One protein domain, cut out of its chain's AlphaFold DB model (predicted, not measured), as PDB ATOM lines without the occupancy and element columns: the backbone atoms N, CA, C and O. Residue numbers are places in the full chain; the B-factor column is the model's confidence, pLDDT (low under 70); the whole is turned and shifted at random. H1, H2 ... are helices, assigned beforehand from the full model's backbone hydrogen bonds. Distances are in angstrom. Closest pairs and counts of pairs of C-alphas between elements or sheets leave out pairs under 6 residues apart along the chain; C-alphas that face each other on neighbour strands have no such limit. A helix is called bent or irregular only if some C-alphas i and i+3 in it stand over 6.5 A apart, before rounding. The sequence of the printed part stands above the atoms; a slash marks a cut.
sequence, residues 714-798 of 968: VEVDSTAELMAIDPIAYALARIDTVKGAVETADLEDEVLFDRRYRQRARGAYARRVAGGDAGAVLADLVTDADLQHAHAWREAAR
ATOM      1  N   VAL A 714     213.094 256.111 155.981       91.88
ATOM      2  CA  VAL A 714     212.250 256.201 157.184       91.88
ATOM      3  C   VAL A 714     210.772 256.366 156.824       91.88
ATOM      4  O   VAL A 714     209.923 255.698 157.402       91.88
ATOM      5  N   GLU A 715     210.458 257.224 155.854       94.69
ATOM      6  CA  GLU A 715     209.086 257.435 155.379       94.69
ATOM      7  C   GLU A 715     208.521 256.191 154.685       94.69
ATOM      8  O   GLU A 715     207.354 255.858 154.890       94.69
ATOM      9  N   VAL A 716     209.339 255.484 153.893       93.56
ATOM     10  CA  VAL A 716     208.958 254.200 153.282       93.56
ATOM     11  C   VAL A 716     208.645 253.173 154.364       93.56
ATOM     12  O   VAL A 716     207.573 252.573 154.323       93.56
ATOM     13  N   ASP A 717     209.549 252.997 155.329       91.00
ATOM     14  CA  ASP A 717     209.406 252.002 156.392       91.00
ATOM     15  C   ASP A 717     208.175 252.290 157.261       91.00
ATOM     16  O   ASP A 717     207.362 251.390 157.469       91.00
ATOM     17  N   SER A 718     207.996 253.546 157.688       92.75
ATOM     18  CA  SER A 718     206.840 254.001 158.475       92.75
ATOM     19  C   SER A 718     205.526 253.808 157.715       92.75
ATOM     20  O   SER A 718     204.582 253.203 158.223       92.75
ATOM     21  N   THR A 719     205.465 254.249 156.456       93.75
ATOM     22  CA  THR A 719     204.259 254.111 155.627       93.75
ATOM     23  C   THR A 719     203.907 252.642 155.405       93.75
ATOM     24  O   THR A 719     202.754 252.249 155.582       93.75
ATOM     25  N   ALA A 720     204.890 251.814 155.046       93.12
ATOM     26  CA  ALA A 720     204.683 250.391 154.805       93.12
ATOM     27  C   ALA A 720     204.263 249.646 156.083       93.12
ATOM     28  O   ALA A 720     203.366 248.802 156.023       93.12
ATOM     29  N   GLU A 721     204.847 249.992 157.232       93.25
ATOM     30  CA  GLU A 721     204.461 249.452 158.535       93.25
ATOM     31  C   GLU A 721     202.997 249.788 158.848       93.25
ATOM     32  O   GLU A 721     202.178 248.890 159.064       93.25
ATOM     33  N   LEU A 722     202.635 251.072 158.797       92.88
ATOM     34  CA  LEU A 722     201.296 251.542 159.145       92.88
ATOM     35  C   LEU A 722     200.221 251.032 158.181       92.88
ATOM     36  O   LEU A 722     199.105 250.729 158.611       92.88
ATOM     37  N   MET A 723     200.540 250.861 156.897       92.38
ATOM     38  CA  MET A 723     199.630 250.227 155.939       92.38
ATOM     39  C   MET A 723     199.439 248.727 156.202       92.38
ATOM     40  O   MET A 723     198.374 248.190 155.900       92.38
ATOM     41  N   ALA A 724     200.441 248.039 156.758       91.81
ATOM     42  CA  ALA A 724     200.402 246.594 156.974       91.81
ATOM     43  C   ALA A 724     199.745 246.182 158.303       91.81
ATOM     44  O   ALA A 724     199.082 245.142 158.350       91.81
ATOM     45  N   ILE A 725     199.913 246.966 159.375       92.88
ATOM     46  CA  ILE A 725     199.500 246.572 160.734       92.88
ATOM     47  C   ILE A 725     197.998 246.309 160.839       92.88
ATOM     48  O   ILE A 725     197.608 245.234 161.294       92.88
ATOM     49  N   ASP A 726     197.150 247.251 160.418       90.62
ATOM     50  CA  ASP A 726     195.701 247.140 160.645       90.62
ATOM     51  C   ASP A 726     195.067 245.990 159.862       90.62
ATOM     52  O   ASP A 726     194.329 245.215 160.474       90.62
ATOM     53  N   PRO A 727     195.348 245.795 158.556       92.50
ATOM     54  CA  PRO A 727     194.818 244.641 157.836       92.50
ATOM     55  C   PRO A 727     195.146 243.310 158.521       92.50
ATOM     56  O   PRO A 727     194.278 242.439 158.602       92.50
ATOM     57  N   ILE A 728     196.367 243.167 159.051       92.25
ATOM     58  CA  ILE A 728     196.795 241.969 159.784       92.25
ATOM     59  C   ILE A 728     196.068 241.875 161.132       92.25
ATOM     60  O   ILE A 728     195.521 240.818 161.453       92.25
ATOM     61  N   ALA A 729     196.022 242.963 161.904       93.44
ATOM     62  CA  ALA A 729     195.392 243.009 163.222       93.44
ATOM     63  C   ALA A 729     193.884 242.712 163.152       93.44
ATOM     64  O   ALA A 729     193.397 241.834 163.863       93.44
ATOM     65  N   TYR A 730     193.151 243.355 162.237       92.88
ATOM     66  CA  TYR A 730     191.725 243.091 162.030       92.88
ATOM     67  C   TYR A 730     191.464 241.694 161.460       92.88
ATOM     68  O   TYR A 730     190.448 241.083 161.790       92.88
ATOM     69  N   ALA A 731     192.349 241.152 160.616       91.00
ATOM     70  CA  ALA A 731     192.215 239.770 160.154       91.00
ATOM     71  C   ALA A 731     192.356 238.771 161.312       91.00
ATOM     72  O   ALA A 731     191.523 237.875 161.439       91.00
ATOM     73  N   LEU A 732     193.352 238.965 162.179       91.06
ATOM     74  CA  LEU A 732     193.537 238.199 163.413       91.06
ATOM     75  C   LEU A 732     192.318 238.295 164.335       91.06
ATOM     76  O   LEU A 732     191.821 237.267 164.788       91.06
ATOM     77  N   ALA A 733     191.810 239.506 164.568       91.38
ATOM     78  CA  ALA A 733     190.627 239.721 165.393       91.38
ATOM     79  C   ALA A 733     189.406 238.984 164.826       91.38
ATOM     80  O   ALA A 733     188.744 238.258 165.558       91.38
ATOM     81  N   ARG A 734     189.158 239.069 163.508       89.31
ATOM     82  CA  ARG A 734     188.065 238.328 162.851       89.31
ATOM     83  C   ARG A 734     188.202 236.815 163.007       89.31
ATOM     84  O   ARG A 734     187.195 236.143 163.219       89.31
ATOM     85  N   ILE A 735     189.419 236.277 162.907       87.75
ATOM     86  CA  ILE A 735     189.675 234.848 163.135       87.75
ATOM     87  C   ILE A 735     189.312 234.476 164.577       87.75
ATOM     88  O   ILE A 735     188.584 233.506 164.789       87.75
ATOM     89  N   ASP A 736     189.768 235.252 165.561       89.94
ATOM     90  CA  ASP A 736     189.462 235.010 166.973       89.94
ATOM     91  C   ASP A 736     187.957 235.145 167.266       89.94
ATOM     92  O   ASP A 736     187.415 234.332 168.017       89.94
ATOM     93  N   THR A 737     187.252 236.088 166.633       89.25
ATOM     94  CA  THR A 737     185.790 236.228 166.752       89.25
ATOM     95  C   THR A 737     185.065 235.001 166.201       89.25
ATOM     96  O   THR A 737     184.190 234.456 166.864       89.25
ATOM     97  N   VAL A 738     185.456 234.505 165.019       84.81
ATOM     98  CA  VAL A 738     184.865 233.289 164.422       84.81
ATOM     99  C   VAL A 738     185.129 232.052 165.288       84.81
ATOM    100  O   VAL A 738     184.290 231.155 165.358       84.81
ATOM    101  N   LYS A 739     186.265 232.010 165.989       85.81
ATOM    102  CA  LYS A 739     186.594 230.955 166.960       85.81
ATOM    103  C   LYS A 739     185.853 231.083 168.295       85.81
ATOM    104  O   LYS A 739     185.921 230.150 169.092       85.81
ATOM    105  N   GLY A 740     185.207 232.218 168.568       87.56
ATOM    106  CA  GLY A 740     184.638 232.536 169.881       87.56
ATOM    107  C   GLY A 740     185.690 232.824 170.962       87.56
ATOM    108  O   GLY A 740     185.408 232.668 172.145       87.56
ATOM    109  N   ALA A 741     186.914 233.202 170.575       87.44
ATOM    110  CA  ALA A 741     188.017 233.527 171.490       87.44
ATOM    111  C   ALA A 741     188.006 234.989 171.981       87.44
ATOM    112  O   ALA A 741     188.822 235.363 172.833       87.44
ATOM    113  N   VAL A 742     187.136 235.815 171.401       90.69
ATOM    114  CA  VAL A 742     186.892 237.220 171.735       90.69
ATOM    115  C   VAL A 742     185.464 237.568 171.308       90.69
ATOM    116  O   VAL A 742     185.007 237.078 170.269       90.69
ATOM    117  N   GLU A 743     184.756 238.388 172.080       89.31
ATOM    118  CA  GLU A 743     183.458 238.922 171.663       89.31
ATOM    119  C   GLU A 743     183.645 240.211 170.855       89.31
ATOM    120  O   GLU A 743     184.643 240.912 170.993       89.31
ATOM    121  N   THR A 744     182.679 240.559 170.000       85.31
ATOM    122  CA  THR A 744     182.761 241.794 169.199       85.31
ATOM    123  C   THR A 744     182.877 243.044 170.077       85.31
ATOM    124  O   THR A 744     183.584 243.971 169.702       85.31
ATOM    125  N   ALA A 745     182.240 243.049 171.252       84.38
ATOM    126  CA  ALA A 745     182.307 244.160 172.201       84.38
ATOM    127  C   ALA A 745     183.722 244.377 172.768       84.38
ATOM    128  O   ALA A 745     184.123 245.514 172.995       84.38
ATOM    129  N   ASP A 746     184.517 243.313 172.928       84.69
ATOM    130  CA  ASP A 746     185.906 243.426 173.395       84.69
ATOM    131  C   ASP A 746     186.810 244.115 172.356       84.69
ATOM    132  O   ASP A 746     187.885 244.606 172.695       84.69
ATOM    133  N   LEU A 747     186.404 244.139 171.079       86.56
ATOM    134  CA  LEU A 747     187.155 244.802 170.011       86.56
ATOM    135  C   LEU A 747     186.986 246.329 170.025       86.56
ATOM    136  O   LEU A 747     187.728 247.008 169.324       86.56
ATOM    137  N   GLU A 748     186.039 246.858 170.810       85.81
ATOM    138  CA  GLU A 748     185.850 248.302 171.022       85.81
ATOM    139  C   GLU A 748     186.813 248.873 172.087       85.81
ATOM    140  O   GLU A 748     186.925 250.089 172.243       85.81
ATOM    141  N   ASP A 749     187.527 248.012 172.824       89.44
ATOM    142  CA  ASP A 749     188.620 248.402 173.721       89.44
ATOM    143  C   ASP A 749     189.915 248.576 172.914       89.44
ATOM    144  O   ASP A 749     190.616 247.609 172.608       89.44
ATOM    145  N   GLU A 750     190.243 249.825 172.575       87.81
ATOM    146  CA  GLU A 750     191.434 250.168 171.783       87.81
ATOM    147  C   GLU A 750     192.741 249.730 172.451       87.81
ATOM    148  O   GLU A 750     193.676 249.303 171.768       87.81
ATOM    149  N   VAL A 751     192.803 249.756 173.785       86.50
ATOM    150  CA  VAL A 751     193.997 249.338 174.529       86.50
ATOM    151  C   VAL A 751     194.170 247.822 174.462       86.50
ATOM    152  O   VAL A 751     195.284 247.314 174.277       86.50
ATOM    153  N   LEU A 752     193.077 247.070 174.623       88.31
ATOM    154  CA  LEU A 752     193.089 245.619 174.471       88.31
ATOM    155  C   LEU A 752     193.411 245.228 173.027       88.31
ATOM    156  O   LEU A 752     194.219 244.317 172.810       88.31
ATOM    157  N   PHE A 753     192.809 245.915 172.055       91.88
ATOM    158  CA  PHE A 753     193.007 245.658 170.636       91.88
ATOM    159  C   PHE A 753     194.460 245.909 170.217       91.88
ATOM    160  O   PHE A 753     195.060 245.043 169.567       91.88
ATOM    161  N   ASP A 754     195.062 247.029 170.639       90.25
ATOM    162  CA  ASP A 754     196.473 247.309 170.369       90.25
ATOM    163  C   ASP A 754     197.368 246.198 170.931       90.25
ATOM    164  O   ASP A 754     198.105 245.533 170.189       90.25
ATOM    165  N   ARG A 755     197.222 245.908 172.230       89.50
ATOM    166  CA  ARG A 755     198.057 244.929 172.937       89.50
ATOM    167  C   ARG A 755     197.934 243.521 172.362       89.50
ATOM    168  O   ARG A 755     198.930 242.799 172.295       89.50
ATOM    169  N   ARG A 756     196.720 243.097 172.003       91.31
ATOM    170  CA  ARG A 756     196.445 241.725 171.553       91.31
ATOM    171  C   ARG A 756     196.734 241.527 170.068       91.31
ATOM    172  O   ARG A 756     197.240 240.465 169.695       91.31
ATOM    173  N   TYR A 757     196.437 242.520 169.228       94.44
ATOM    174  CA  TYR A 757     196.460 242.360 167.774       94.44
ATOM    175  C   TYR A 757     197.486 243.257 167.078       94.44
ATOM    176  O   TYR A 757     198.306 242.722 166.325       94.44
ATOM    177  N   ARG A 758     197.511 244.575 167.332       92.75
ATOM    178  CA  ARG A 758     198.451 245.486 166.640       92.75
ATOM    179  C   ARG A 758     199.908 245.171 166.983       92.75
ATOM    180  O   ARG A 758     200.723 245.040 166.073       92.75
ATOM    181  N   GLN A 759     200.239 244.917 168.251       93.00
ATOM    182  CA  GLN A 759     201.608 244.540 168.653       93.00
ATOM    183  C   GLN A 759     202.069 243.217 168.020       93.00
ATOM    184  O   GLN A 759     203.218 243.074 167.592       93.00
ATOM    185  N   ARG A 760     201.162 242.240 167.896       93.44
ATOM    186  CA  ARG A 760     201.457 240.971 167.215       93.44
ATOM    187  C   ARG A 760     201.675 241.182 165.714       93.44
ATOM    188  O   ARG A 760     202.602 240.594 165.153       93.44
ATOM    189  N   ALA A 761     200.869 242.038 165.084       94.25
ATOM    190  CA  ALA A 761     201.025 242.422 163.683       94.25
ATOM    191  C   ALA A 761     202.360 243.144 163.432       94.25
ATOM    192  O   ALA A 761     203.084 242.755 162.514       94.25
ATOM    193  N   ARG A 762     202.751 244.097 164.292       93.75
ATOM    194  CA  ARG A 762     204.075 244.751 164.252       93.75
ATOM    195  C   ARG A 762     205.214 243.749 164.343       93.75
ATOM    196  O   ARG A 762     206.132 243.776 163.531       93.75
ATOM    197  N   GLY A 763     205.130 242.809 165.285       93.19
ATOM    198  CA  GLY A 763     206.131 241.755 165.431       93.19
ATOM    199  C   GLY A 763     206.272 240.882 164.177       93.19
ATOM    200  O   GLY A 763     207.388 240.507 163.815       93.19
ATOM    201  N   ALA A 764     205.164 240.571 163.500       91.81
ATOM    202  CA  ALA A 764     205.182 239.827 162.243       91.81
ATOM    203  C   ALA A 764     205.766 240.652 161.085       91.81
ATOM    204  O   ALA A 764     206.627 240.157 160.354       91.81
ATOM    205  N   TYR A 765     205.355 241.916 160.958       92.19
ATOM    206  CA  TYR A 765     205.888 242.848 159.968       92.19
ATOM    207  C   TYR A 765     207.404 243.033 160.122       92.19
ATOM    208  O   TYR A 765     208.148 242.816 159.167       92.19
ATOM    209  N   ALA A 766     207.884 243.309 161.339       92.19
ATOM    210  CA  ALA A 766     209.304 243.498 161.629       92.19
ATOM    211  C   ALA A 766     210.148 242.273 161.239       92.19
ATOM    212  O   ALA A 766     211.197 242.411 160.607       92.19
ATOM    213  N   ARG A 767     209.674 241.052 161.541       91.81
ATOM    214  CA  ARG A 767     210.345 239.816 161.094       91.81
ATOM    215  C   ARG A 767     210.380 239.702 159.573       91.81
ATOM    216  O   ARG A 767     211.398 239.288 159.018       91.81
ATOM    217  N   ARG A 768     209.289 240.067 158.895       90.94
ATOM    218  CA  ARG A 768     209.206 239.999 157.434       90.94
ATOM    219  C   ARG A 768     210.151 240.993 156.759       90.94
ATOM    220  O   ARG A 768     210.829 240.602 155.807       90.94
ATOM    221  N   VAL A 769     210.212 242.235 157.237       89.06
ATOM    222  CA  VAL A 769     211.106 243.277 156.698       89.06
ATOM    223  C   VAL A 769     212.575 242.947 156.965       89.06
ATOM    224  O   VAL A 769     213.412 243.151 156.092       89.06
ATOM    225  N   ALA A 770     212.885 242.302 158.092       90.12
ATOM    226  CA  ALA A 770     214.225 241.788 158.397       90.12
ATOM    227  C   ALA A 770     214.671 240.586 157.524       90.12
ATOM    228  O   ALA A 770     215.684 239.952 157.818       90.12
ATOM    229  N   GLY A 771     213.929 240.249 156.463       90.50
ATOM    230  CA  GLY A 771     214.250 239.157 155.539       90.50
ATOM    231  C   GLY A 771     213.733 237.782 155.969       90.50
ATOM    232  O   GLY A 771     214.142 236.778 155.390       90.50
ATOM    233  N   GLY A 772     212.846 237.715 156.967       89.00
ATOM    234  CA  GLY A 772     212.204 236.468 157.382       89.00
ATOM    235  C   GLY A 772     211.357 235.839 156.271       89.00
ATOM    236  O   GLY A 772     210.739 236.542 155.466       89.00
ATOM    237  N   ASP A 773     211.316 234.503 156.248       91.56
ATOM    238  CA  ASP A 773     210.493 233.744 155.305       91.56
ATOM    239  C   ASP A 773     208.999 234.044 155.507       91.56
ATOM    240  O   ASP A 773     208.479 233.992 156.625       91.56
ATOM    241  N   ALA A 774     208.300 234.363 154.414       86.12
ATOM    242  CA  ALA A 774     206.896 234.761 154.470       86.12
ATOM    243  C   ALA A 774     205.985 233.619 154.949       86.12
ATOM    244  O   ALA A 774     205.025 233.879 155.673       86.12
ATOM    245  N   GLY A 775     206.294 232.370 154.584       86.31
ATOM    246  CA  GLY A 775     205.541 231.197 155.026       86.31
ATOM    247  C   GLY A 775     205.668 230.979 156.531       86.31
ATOM    248  O   GLY A 775     204.661 230.786 157.208       86.31
ATOM    249  N   ALA A 776     206.883 231.104 157.069       86.88
ATOM    250  CA  ALA A 776     207.133 231.011 158.505       86.88
ATOM    251  C   ALA A 776     206.408 232.113 159.301       86.88
ATOM    252  O   ALA A 776     205.757 231.823 160.302       86.88
ATOM    253  N   VAL A 777     206.459 233.370 158.837       88.06
ATOM    254  CA  VAL A 777     205.740 234.481 159.490       88.06
ATOM    255  C   VAL A 777     204.223 234.265 159.451       88.06
ATOM    256  O   VAL A 777     203.544 234.540 160.438       88.06
ATOM    257  N   LEU A 778     203.680 233.755 158.342       86.19
ATOM    258  CA  LEU A 778     202.253 233.444 158.228       86.19
ATOM    259  C   LEU A 778     201.832 232.288 159.143       86.19
ATOM    260  O   LEU A 778     200.777 232.383 159.766       86.19
ATOM    261  N   ALA A 779     202.654 231.243 159.274       85.81
ATOM    262  CA  ALA A 779     202.381 230.108 160.158       85.81
ATOM    263  C   ALA A 779     202.328 230.504 161.649       85.81
ATOM    264  O   ALA A 779     201.589 229.904 162.426       85.81
ATOM    265  N   ASP A 780     203.052 231.558 162.049       85.19
ATOM    266  CA  ASP A 780     202.956 232.138 163.398       85.19
ATOM    267  C   ASP A 780     201.643 232.912 163.630       85.19
ATOM    268  O   ASP A 780     201.259 233.182 164.776       85.19
ATOM    269  N   LEU A 781     200.978 233.350 162.559       86.81
ATOM    270  CA  LEU A 781     199.772 234.178 162.607       86.81
ATOM    271  C   LEU A 781     198.494 233.351 162.459       86.81
ATOM    272  O   LEU A 781     197.543 233.568 163.211       86.81
ATOM    273  N   VAL A 782     198.493 232.409 161.517       87.38
ATOM    274  CA  VAL A 782     197.339 231.605 161.108       87.38
ATOM    275  C   VAL A 782     197.686 230.130 161.262       87.38
ATOM    276  O   VAL A 782     198.721 229.675 160.784       87.38
ATOM    277  N   THR A 783     196.814 229.374 161.927       85.38
ATOM    278  CA  THR A 783     197.045 227.942 162.162       85.38
ATOM    279  C   THR A 783     196.563 227.095 160.983       85.38
ATOM    280  O   THR A 783     195.656 227.496 160.253       85.38
ATOM    281  N   ASP A 784     197.090 225.879 160.824       84.75
ATOM    282  CA  ASP A 784     196.610 224.940 159.794       84.75
ATOM    283  C   ASP A 784     195.103 224.653 159.912       84.75
ATOM    284  O   ASP A 784     194.414 224.478 158.907       84.75
ATOM    285  N   ALA A 785     194.570 224.656 161.138       83.88
ATOM    286  CA  ALA A 785     193.141 224.494 161.389       83.88
ATOM    287  C   ALA A 785     192.311 225.649 160.799       83.88
ATOM    288  O   ALA A 785     191.223 225.418 160.270       83.88
ATOM    289  N   ASP A 786     192.837 226.876 160.831       83.75
ATOM    290  CA  ASP A 786     192.177 228.053 160.254       83.75
ATOM    291  C   ASP A 786     192.099 227.956 158.735       83.75
ATOM    292  O   ASP A 786     191.051 228.213 158.139       83.75
ATOM    293  N   LEU A 787     193.195 227.523 158.109       82.69
ATOM    294  CA  LEU A 787     193.253 227.307 156.666       82.69
ATOM    295  C   LEU A 787     192.291 226.197 156.238       82.69
ATOM    296  O   LEU A 787     191.536 226.379 155.285       82.69
ATOM    297  N   GLN A 788     192.261 225.073 156.958       82.31
ATOM    298  CA  GLN A 788     191.330 223.975 156.678       82.31
ATOM    299  C   GLN A 788     189.867 224.422 156.775       82.31
ATOM    300  O   GLN A 788     189.069 224.082 155.901       82.31
ATOM    301  N   HIS A 789     189.520 225.226 157.782       77.88
ATOM    302  CA  HIS A 789     188.175 225.782 157.917       77.88
ATOM    303  C   HIS A 789     187.835 226.711 156.739       77.88
ATOM    304  O   HIS A 789     186.774 226.574 156.126       77.88
ATOM    305  N   ALA A 790     188.750 227.602 156.350       77.56
ATOM    306  CA  ALA A 790     188.553 228.485 155.200       77.56
ATOM    307  C   ALA A 790     188.393 227.707 153.879       77.56
ATOM    308  O   ALA A 790     187.533 228.044 153.060       77.56
ATOM    309  N   HIS A 791     189.178 226.644 153.676       80.56
ATOM    310  CA  HIS A 791     189.060 225.763 152.513       80.56
ATOM    311  C   HIS A 791     187.713 225.038 152.478       80.56
ATOM    312  O   HIS A 791     187.032 225.098 151.455       80.56
ATOM    313  N   ALA A 792     187.293 224.440 153.595       78.88
ATOM    314  CA  ALA A 792     185.998 223.772 153.700       78.88
ATOM    315  C   ALA A 792     184.833 224.734 153.412       78.88
ATOM    316  O   ALA A 792     183.900 224.385 152.688       78.88
ATOM    317  N   TRP A 793     184.906 225.974 153.911       75.94
ATOM    318  CA  TRP A 793     183.916 227.006 153.597       75.94
ATOM    319  C   TRP A 793     183.914 227.367 152.108       75.94
ATOM    320  O   TRP A 793     182.852 227.428 151.494       75.94
ATOM    321  N   ARG A 794     185.088 227.573 151.498       72.44
ATOM    322  CA  ARG A 794     185.207 227.935 150.075       72.44
ATOM    323  C   ARG A 794     184.672 226.840 149.155       72.44
ATOM    324  O   ARG A 794     184.047 227.154 148.144       72.44
ATOM    325  N   GLU A 795     184.910 225.578 149.495       71.69
ATOM    326  CA  GLU A 795     184.348 224.436 148.772       71.69
ATOM    327  C   GLU A 795     182.824 224.378 148.916       71.69
ATOM    328  O   GLU A 795     182.127 224.221 147.914       71.69
ATOM    329  N   ALA A 796     182.298 224.601 150.123       69.38
ATOM    330  CA  ALA A 796     180.858 224.643 150.373       69.38
ATOM    331  C   ALA A 796     180.151 225.856 149.728       69.38
ATOM    332  O   ALA A 796     178.968 225.776 149.402       69.38
ATOM    333  N   ALA A 797     180.853 226.979 149.536       63.41
ATOM    334  CA  ALA A 797     180.296 228.251 149.063       63.41
ATOM    335  C   ALA A 797     180.539 228.545 147.570       63.41
ATOM    336  O   ALA A 797     180.234 229.647 147.107       63.41
ATOM    337  N   ARG A 798     181.093 227.601 146.797       61.38
ATOM    338  CA  ARG A 798     181.438 227.813 145.383       61.38
ATOM    339  C   ARG A 798     180.182 228.089 144.541       61.38
ATOM    340  O   ARG A 798     179.397 227.186 144.270       61.38
TER     341      ARG A 798
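AT A GLANCE: This is residues 714 to 798 of the 968 residues of an uncharacterized protein of Acidobacteria bacterium (UniProt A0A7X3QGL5). Two long helices, H1 and H3, cross as an X at a steep angle, with the crossing at the H1b arm of H1. The short helix H2 makes a corner at the start of H3, H4 folds back beside the other end of H3, and H5 leads away, with residues 787 to 798 sticking out. The printed part has 85 residues with five named helices, H1 to H5 in that order, and no named strand; its class is all helix. It is only just loose, close to compact, with a radius of gyration of the C-alphas of 14.4 A and spans of 45 by 31 by 20 A.

IN THESE COORDINATES: H1, residues 714 to 738, begins with C-alpha 714 at (212.250, 256.201, 157.184). By its hydrogen bonds it was assigned as one helix, but it is bent: C-alphas 723 and 726 are 6.9 A apart. Its arms are H1a, residues 714 to 723, 14.0 A long, and H1b, residues 726 to 738, 18.0 A long; they stand at a shallow tilt of 23 degrees. H2 is residues 744 to 748, 7.4 A long. H3, residues 750 to 769, is 25.7 A long and begins with C-alpha 750 at (191.434, 250.168, 171.783). H3 has a kink of 31 degrees near residue 757 and is only just irregular: C-alphas 756 and 759 are 6.6 A apart. H4 is residues 774 to 779, 8.6 A long. H5, residues 784 to 796, is 18.4 A long and ends with C-alpha 796 at (180.858, 224.643, 150.373).

HOW THE PARTS SIT: H3 is the hub, touching three other helices. With residues 757 to 761 alone it touches H1b, at a steep tilt of 59 degrees, opposite ways; the closest C-alphas, of Ala 729 and Tyr 757, are 4.7 A apart. H1a is close to H3 but not clearly touching, the closest C-alphas being those of Glu 721 and Tyr 765, 6.9 A apart. H2 and H3 only just touch, and only at the corner, with 3 pairs of C-alphas within 8 A; those of Leu 747 and Phe 753 are closest, 5.9 A apart. H3 and H4 form a helical hairpin and touch, opposite ways at a tilt of 38 degrees, only just steep; the closest C-alphas, of Ala 764 and Val 777, are 6.0 A apart. H4 and H5 meet only through their link. H5 is close to H1b but not clearly touching, about perpendicular at 77 degrees, with the closest C-alphas, of Ile 735 and Asp 786, 7.8 A apart. H3 and H5 are apart. In H1a, H1b, H4 and H5 every O i to N i+4 pair is within hydrogen-bond range; in H3 it is 14 of 16, and in H2 0 of 1, beside 2 of 2 O i to N i+3 pairs.

THE WHOLE: The two C-alphas farthest apart, of Val 714 and Ala 796, are 45.0 A apart. The printed part has no cut, and the four links between its helices are tight. The mean pLDDT of the printed part is 87.6, and residues 796 to 798 are under 70.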